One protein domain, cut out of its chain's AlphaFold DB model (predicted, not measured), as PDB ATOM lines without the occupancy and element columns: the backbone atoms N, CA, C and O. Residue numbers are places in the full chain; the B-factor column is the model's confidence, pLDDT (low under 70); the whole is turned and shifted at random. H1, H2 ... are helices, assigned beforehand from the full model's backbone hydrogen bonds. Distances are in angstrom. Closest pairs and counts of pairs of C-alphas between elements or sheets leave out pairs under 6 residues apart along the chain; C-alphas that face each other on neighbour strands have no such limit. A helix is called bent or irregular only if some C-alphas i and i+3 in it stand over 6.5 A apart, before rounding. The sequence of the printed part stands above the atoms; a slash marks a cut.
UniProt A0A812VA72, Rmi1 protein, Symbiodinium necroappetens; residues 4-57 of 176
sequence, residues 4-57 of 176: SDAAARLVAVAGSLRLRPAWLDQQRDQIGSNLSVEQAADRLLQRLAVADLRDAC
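Overview. This is residues 4 to 57 of the 176 residues of the protein "Rmi1 protein" of Symbiodinium necroappetens (UniProt A0A812VA72). Three helices pack into a small cluster with their lines at steep angles to one another: the longest, H3, has H1 set across it at about a right angle, and H2 meets H3 at residues 40 to 44. A short fourth helix, H4, follows H3 after a two-residue link. The printed part has 54 residues with four named helices, in the order H1, H2, H3, H4, and no named strand; the class is all helix. It is compact, with a radius of gyration of the C-alphas of 10.1 A, and has a rounded outline spanning 29 by 22 by 18 A.

Arrangement. H1, residues 4 to 13, touches H3, residues 37 to 50; their closest C-alphas, those of Ala 6 and Ala 41, are 4.4 A apart. The lines of H1 and H3 are about perpendicular, at 75 degrees. H2, residues 21 to 31, is close to H1 but not clearly touching, with the closest C-alphas, those of Ser 4 and Leu 24, 7.6 A apart and the lines about perpendicular at 74 degrees. H2 touches H3, which takes part with residues 40 to 44 alone; the closest C-alphas are those of Ile 31 and Ala 40, 6.0 A apart. H2 and H3 run opposite ways at a steep tilt of 68 degrees, only just short of about perpendicular. H4, residues 53 to 56, only just touches H2, with 3 pairs of C-alphas within 8 A, the closest being those of Trp 23 and Ala 56 at 5.4 A. H3 and H4 are close but not clearly touching, with the C-alphas of Leu 48 and Ala 56 closest at 7.2 A. H1 and H4 are apart. Every O i to N i+4 pair is within hydrogen-bond range in H1, against 5 of 7 in H2 and 9 of 10 in H3; H4 is too short for such a pair.

Along the chain. H1 begins at C-alpha 4, at (9.537, 1.582, 10.954), and is 14.3 A from first to last C-alpha. H2 is 14.8 A long and irregular, but only just: C-alphas 26 and 29 are 6.8 A apart. H3 runs 20.4 A from C-alpha 37, at (13.976, 1.279, 2.519), to C-alpha 50. H4, 4.7 A long, ends at C-alpha 56, at (4.417, -10.865, 14.451).

Size, cuts and confidence. The two C-alphas farthest apart, those of Asn 34 and Arg 54, are 28.9 A apart. The printed part has no cut. The link from H1 to H2 is short, those from H2 to H3 and from H3 to H4 are tight, and no link is long. The mean pLDDT of the printed part is 87.0; residues 14 and 32 are under 70.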
ATOM      1  N   SER A   4      10.843   0.936  11.082       80.75
ATOM      2  CA  SER A   4       9.537   1.582  10.954       80.75
ATOM      3  C   SER A   4       9.253   2.070   9.531       80.75
ATOM      4  O   SER A   4       8.118   1.963   9.081       80.75
ATOM      5  N   ASP A   5      10.257   2.562   8.796       84.00
ATOM      6  CA  ASP A   5      10.075   3.057   7.421       84.00
ATOM      7  C   ASP A   5       9.832   1.891   6.447       84.00
ATOM      8  O   ASP A   5       8.967   1.948   5.571       84.00
ATOM      9  N   ALA A   6      10.562   0.792   6.651       83.25
ATOM     10  CA  ALA A   6      10.364  -0.461   5.927       83.25
ATOM     11  C   ALA A   6       8.985  -1.073   6.226       83.25
ATOM     12  O   ALA A   6       8.275  -1.485   5.307       83.25
ATOM     13  N   ALA A   7       8.577  -1.079   7.499       83.62
ATOM     14  CA  ALA A   7       7.256  -1.533   7.916       83.62
ATOM     15  C   ALA A   7       6.146  -0.673   7.296       83.62
ATOM     16  O   ALA A   7       5.200  -1.222   6.741       83.62
ATOM     17  N   ALA A   8       6.282   0.657   7.305       85.94
ATOM     18  CA  ALA A   8       5.316   1.562   6.687       85.94
ATOM     19  C   ALA A   8       5.150   1.290   5.183       85.94
ATOM     20  O   ALA A   8       4.025   1.281   4.682       85.94
ATOM     21  N   ARG A   9       6.247   0.994   4.470       85.12
ATOM     22  CA  ARG A   9       6.195   0.586   3.057       85.12
ATOM     23  C   ARG A   9       5.449  -0.736   2.872       85.12
ATOM     24  O   ARG A   9       4.600  -0.816   1.988       85.12
ATOM     25  N   LEU A  10       5.725  -1.748   3.698       82.81
ATOM     26  CA  LEU A  10       5.001  -3.023   3.629       82.81
ATOM     27  C   LEU A  10       3.510  -2.846   3.914       82.81
ATOM     28  O   LEU A  10       2.695  -3.390   3.180       82.81
ATOM     29  N   VAL A  11       3.142  -2.055   4.922       82.81
ATOM     30  CA  VAL A  11       1.738  -1.768   5.255       82.81
ATOM     31  C   VAL A  11       1.036  -1.024   4.116       82.81
ATOM     32  O   VAL A  11      -0.103  -1.348   3.792       82.81
ATOM     33  N   ALA A  12       1.715  -0.084   3.453       78.00
ATOM     34  CA  ALA A  12       1.154   0.635   2.310       78.00
ATOM     35  C   ALA A  12       0.831  -0.286   1.117       78.00
ATOM     36  O   ALA A  12      -0.112  -0.017   0.378       78.00
ATOM     37  N   VAL A  13       1.594  -1.371   0.937       71.62
ATOM     38  CA  VAL A  13       1.383  -2.352  -0.141       71.62
ATOM     39  C   VAL A  13       0.419  -3.465   0.283       71.62
ATOM     40  O   VAL A  13      -0.417  -3.892  -0.506       71.62
ATOM     41  N   ALA A  14       0.499  -3.916   1.535       69.81
ATOM     42  CA  ALA A  14      -0.260  -5.038   2.089       69.81
ATOM     43  C   ALA A  14      -1.487  -4.599   2.917       69.81
ATOM     44  O   ALA A  14      -1.915  -5.321   3.817       69.81
ATOM     45  N   GLY A  15      -2.043  -3.419   2.615       70.88
ATOM     46  CA  GLY A  15      -3.346  -2.901   3.048       70.88
ATOM     47  C   GLY A  15      -3.663  -2.995   4.546       70.88
ATOM     48  O   GLY A  15      -3.545  -2.019   5.283       70.88
ATOM     49  N   SER A  16      -4.155  -4.152   4.989       80.75
ATOM     50  CA  SER A  16      -4.593  -4.394   6.371       80.75
ATOM     51  C   SER A  16      -3.509  -4.968   7.286       80.75
ATOM     52  O   SER A  16      -3.794  -5.247   8.453       80.75
ATOM     53  N   LEU A  17      -2.292  -5.179   6.777       87.25
ATOM     54  CA  LEU A  17      -1.193  -5.712   7.568       87.25
ATOM     55  C   LEU A  17      -0.919  -4.802   8.774       87.25
ATOM     56  O   LEU A  17      -0.648  -3.612   8.628       87.25
ATOM     57  N   ARG A  18      -0.958  -5.379   9.977       90.00
ATOM     58  CA  ARG A  18      -0.615  -4.700  11.231       90.00
ATOM     59  C   ARG A  18       0.458  -5.499  11.944       90.00
ATOM     60  O   ARG A  18       0.176  -6.565  12.482       90.00
ATOM     61  N   LEU A  19       1.684  -4.989  11.921       91.94
ATOM     62  CA  LEU A  19       2.828  -5.603  12.594       91.94
ATOM     63  C   LEU A  19       2.906  -5.126  14.044       91.94
ATOM     64  O   LEU A  19       2.695  -3.944  14.325       91.94
ATOM     65  N   ARG A  20       3.247  -6.028  14.966       93.50
ATOM     66  CA  ARG A  20       3.447  -5.668  16.371       93.50
ATOM     67  C   ARG A  20       4.734  -4.857  16.532       93.50
ATOM     68  O   ARG A  20       5.781  -5.306  16.059       93.50
ATOM     69  N   PRO A  21       4.710  -3.732  17.272       91.50
ATOM     70  CA  PRO A  21       5.914  -2.944  17.534       91.50
ATOM     71  C   PRO A  21       7.036  -3.766  18.180       91.50
ATOM     72  O   PRO A  21       8.174  -3.711  17.730       91.50
ATOM     73  N   ALA A  22       6.697  -4.613  19.159       92.25
ATOM     74  CA  ALA A  22       7.672  -5.468  19.837       92.25
ATOM     75  C   ALA A  22       8.371  -6.449  18.879       92.25
ATOM     76  O   ALA A  22       9.572  -6.676  18.996       92.25
ATOM     77  N   TRP A  23       7.637  -7.007  17.910       92.94
ATOM     78  CA  TRP A  23       8.228  -7.886  16.902       92.94
ATOM     79  C   TRP A  23       9.115  -7.104  15.929       92.94
ATOM     80  O   TRP A  23      10.221  -7.548  15.626       92.94
ATOM     81  N   LEU A  24       8.673  -5.920  15.488       91.06
ATOM     82  CA  LEU A  24       9.478  -5.027  14.649       91.06
ATOM     83  C   LEU A  24      10.797  -4.645  15.322       91.06
ATOM     84  O   LEU A  24      11.837  -4.661  14.661       91.06
ATOM     85  N   ASP A  25      10.771  -4.351  16.622       89.88
ATOM     86  CA  ASP A  25      11.976  -4.022  17.377       89.88
ATOM     87  C   ASP A  25      12.984  -5.177  17.384       89.88
ATOM     88  O   ASP A  25      14.169  -4.947  17.147       89.88
ATOM     89  N   GLN A  26      12.525  -6.425  17.523       90.31
ATOM     90  CA  GLN A  26      13.381  -7.619  17.431       90.31
ATOM     91  C   GLN A  26      14.012  -7.811  16.041       90.31
ATOM     92  O   GLN A  26      15.071  -8.434  15.915       90.31
ATOM     93  N   GLN A  27      13.377  -7.295  14.983       89.81
ATOM     94  CA  GLN A  27      13.917  -7.392  13.625       89.81
ATOM     95  C   GLN A  27      14.954  -6.306  13.315       89.81
ATOM     96  O   GLN A  27      15.699  -6.453  12.344       89.81
ATOM     97  N   ARG A  28      15.050  -5.232  14.112       84.50
ATOM     98  CA  ARG A  28      15.952  -4.094  13.835       84.50
ATOM     99  C   ARG A  28      17.406  -4.521  13.688       84.50
ATOM    100  O   ARG A  28      18.060  -4.116  12.727       84.50
ATOM    101  N   ASP A  29      17.872  -5.384  14.584       79.19
ATOM    102  CA  ASP A  29      19.253  -5.877  14.571       79.19
ATOM    103  C   ASP A  29      19.518  -6.813  13.381       79.19
ATOM    104  O   ASP A  29      20.640  -6.912  12.888       79.19
ATOM    105  N   GLN A  30      18.472  -7.469  12.870       77.19
ATOM    106  CA  GLN A  30      18.566  -8.480  11.814       77.19
ATOM    107  C   GLN A  30      18.416  -7.902  10.400       77.19
ATOM    108  O   GLN A  30      18.947  -8.464   9.440       77.19
ATOM    109  N   ILE A  31      17.695  -6.787  10.247       79.56
ATOM    110  CA  ILE A  31      17.512  -6.114   8.954       79.56
ATOM    111  C   ILE A  31      18.806  -5.401   8.539       79.56
ATOM    112  O   ILE A  31      19.159  -5.430   7.360       79.56
ATOM    113  N   GLY A  32      19.583  -4.895   9.501       69.81
ATOM    114  CA  GLY A  32      20.846  -4.195   9.264       69.81
ATOM    115  C   GLY A  32      20.642  -2.703   8.981       69.81
ATOM    116  O   GLY A  32      19.656  -2.286   8.380       69.81
ATOM    117  N   SER A  33      21.587  -1.875   9.426       73.12
ATOM    118  CA  SER A  33      21.451  -0.410   9.463       73.12
ATOM    119  C   SER A  33      21.722   0.315   8.136       73.12
ATOM    120  O   SER A  33      21.359   1.486   8.013       73.12
ATOM    121  N   ASN A  34      22.320  -0.365   7.150       80.50
ATOM    122  CA  ASN A  34      22.846   0.238   5.913       80.50
ATOM    123  C   ASN A  34      22.055  -0.124   4.640       80.50
ATOM    124  O   ASN A  34      22.582  -0.011   3.536       80.50
ATOM    125  N   LEU A  35      20.813  -0.596   4.771       83.69
ATOM    126  CA  LEU A  35      19.970  -0.942   3.623       83.69
ATOM    127  C   LEU A  35      19.103   0.233   3.162       83.69
ATOM    128  O   LEU A  35      18.712   1.086   3.963       83.69
ATOM    129  N   SER A  36      18.747   0.238   1.874       88.00
ATOM    130  CA  SER A  36      17.665   1.094   1.381       88.00
ATOM    131  C   SER A  36      16.323   0.687   2.009       88.00
ATOM    132  O   SER A  36      16.165  -0.440   2.482       88.00
ATOM    133  N   VAL A  37      15.329   1.583   1.998       87.06
ATOM    134  CA  VAL A  37      13.976   1.279   2.519       87.06
ATOM    135  C   VAL A  37      13.368   0.063   1.818       87.06
ATOM    136  O   VAL A  37      12.699  -0.746   2.451       87.06
ATOM    137  N   GLU A  38      13.621  -0.082   0.519       87.81
ATOM    138  CA  GLU A  38      13.143  -1.206  -0.283       87.81
ATOM    139  C   GLU A  38      13.813  -2.521   0.122       87.81
ATOM    140  O   GLU A  38      13.125  -3.470   0.474       87.81
ATOM    141  N   GLN A  39      15.143  -2.542   0.213       89.94
ATOM    142  CA  GLN A  39      15.884  -3.727   0.656       89.94
ATOM    143  C   GLN A  39      15.523  -4.132   2.092       89.94
ATOM    144  O   GLN A  39      15.460  -5.317   2.421       89.94
ATOM    145  N   ALA A  40      15.292  -3.147   2.964       89.75
ATOM    146  CA  ALA A  40      14.836  -3.384   4.323       89.75
ATOM    147  C   ALA A  40      13.409  -3.959   4.353       89.75
ATOM    148  O   ALA A  40      13.149  -4.876   5.131       89.75
ATOM    149  N   ALA A  41      12.508  -3.467   3.495       89.69
ATOM    150  CA  ALA A  41      11.153  -3.993   3.350       89.69
ATOM    151  C   ALA A  41      11.156  -5.429   2.808       89.69
ATOM    152  O   ALA A  41      10.470  -6.277   3.371       89.69
ATOM    153  N   ASP A  42      11.986  -5.736   1.809       89.94
ATOM    154  CA  ASP A  42      12.124  -7.092   1.265       89.94
ATOM    155  C   ASP A  42      12.630  -8.075   2.324       89.94
ATOM    156  O   ASP A  42      12.084  -9.168   2.488       89.94
ATOM    157  N   ARG A  43      13.640  -7.680   3.111       91.06
ATOM    158  CA  ARG A  43      14.113  -8.503   4.233       91.06
ATOM    159  C   ARG A  43      13.041  -8.687   5.294       91.06
ATOM    160  O   ARG A  43      12.869  -9.796   5.793       91.06
ATOM    161  N   LEU A  44      12.327  -7.625   5.649       91.69
ATOM    162  CA  LEU A  44      11.247  -7.699   6.628       91.69
ATOM    163  C   LEU A  44      10.119  -8.622   6.138       91.69
ATOM    164  O   LEU A  44       9.610  -9.419   6.924       91.69
ATOM    165  N   LEU A  45       9.799  -8.596   4.841       91.00
ATOM    166  CA  LEU A  45       8.846  -9.510   4.213       91.00
ATOM    167  C   LEU A  45       9.327 -10.965   4.275       91.00
ATOM    168  O   LEU A  45       8.561 -11.838   4.673       91.00
ATOM    169  N   GLN A  46      10.597 -11.232   3.963       92.19
ATOM    170  CA  GLN A  46      11.187 -12.573   4.088       92.19
ATOM    171  C   GLN A  46      11.115 -13.100   5.528       92.19
ATOM    172  O   GLN A  46      10.841 -14.279   5.747       92.19
ATOM    173  N   ARG A  47      11.328 -12.230   6.524       92.75
ATOM    174  CA  ARG A  47      11.192 -12.588   7.945       92.75
ATOM    175  C   ARG A  47       9.744 -12.869   8.318       92.75
ATOM    176  O   ARG A  47       9.474 -13.868   8.975       92.75
ATOM    177  N   LEU A  48       8.817 -12.030   7.863       92.88
ATOM    178  CA  LEU A  48       7.387 -12.225   8.079       92.88
ATOM    179  C   LEU A  48       6.881 -13.529   7.439       92.88
ATOM    180  O   LEU A  48       6.054 -14.216   8.033       92.88
ATOM    181  N   ALA A  49       7.401 -13.904   6.266       92.81
ATOM    182  CA  ALA A  49       7.007 -15.121   5.556       92.81
ATOM    183  C   ALA A  49       7.215 -16.387   6.406       92.81
ATOM    184  O   ALA A  49       6.360 -17.276   6.405       92.81
ATOM    185  N   VAL A  50       8.289 -16.434   7.199       94.00
ATOM    186  CA  VAL A  50       8.614 -17.567   8.085       94.00
ATOM    187  C   VAL A  50       8.166 -17.375   9.539       94.00
ATOM    188  O   VAL A  50       8.166 -18.336  10.302       94.00
ATOM    189  N   ALA A  51       7.777 -16.162   9.936       95.25
ATOM    190  CA  ALA A  51       7.328 -15.874  11.296       95.25
ATOM    191  C   ALA A  51       5.934 -16.453  11.587       95.25
ATOM    192  O   ALA A  51       5.099 -16.587  10.688       95.25
ATOM    193  N   ASP A  52       5.662 -16.741  12.860       96.19
ATOM    194  CA  ASP A  52       4.305 -16.999  13.341       96.19
ATOM    195  C   ASP A  52       3.547 -15.670  13.477       96.19
ATOM    196  O   ASP A  52       4.004 -14.743  14.154       96.19
ATOM    197  N   LEU A  53       2.379 -15.554  12.840       96.12
ATOM    198  CA  LEU A  53       1.579 -14.328  12.891       96.12
ATOM    199  C   LEU A  53       1.091 -13.997  14.307       96.12
ATOM    200  O   LEU A  53       0.832 -12.828  14.582       96.12
ATOM    201  N   ARG A  54       1.003 -14.979  15.215       95.62
ATOM    202  CA  ARG A  54       0.627 -14.750  16.623       95.62
ATOM    203  C   ARG A  54       1.664 -13.934  17.390       95.62
ATOM    204  O   ARG A  54       1.307 -13.260  18.358       95.62
ATOM    205  N   ASP A  55       2.910 -13.963  16.929       95.69
ATOM    206  CA  ASP A  55       4.008 -13.175  17.482       95.69
ATOM    207  C   ASP A  55       4.217 -11.882  16.685       95.69
ATOM    208  O   ASP A  55       4.488 -10.828  17.263       95.69
ATOM    209  N   ALA A  56       4.065 -11.953  15.357       94.81
ATOM    210  CA  ALA A  56       4.417 -10.865  14.451       94.81
ATOM    211  C   ALA A  56       3.314  -9.818  14.228       94.81
ATOM    212  O   ALA A  56       3.636  -8.656  13.967       94.81
ATOM    213  N   CYS A  57       2.033 -10.192  14.325       94.25
ATOM    214  CA  CYS A  57       0.912  -9.363  13.870       94.25
ATOM    215  C   CYS A  57      -0.131  -9.072  14.958       94.25
ATOM    216  O   CYS A  57      -0.308  -9.824  15.917       94.25
TER     217      CYS A  57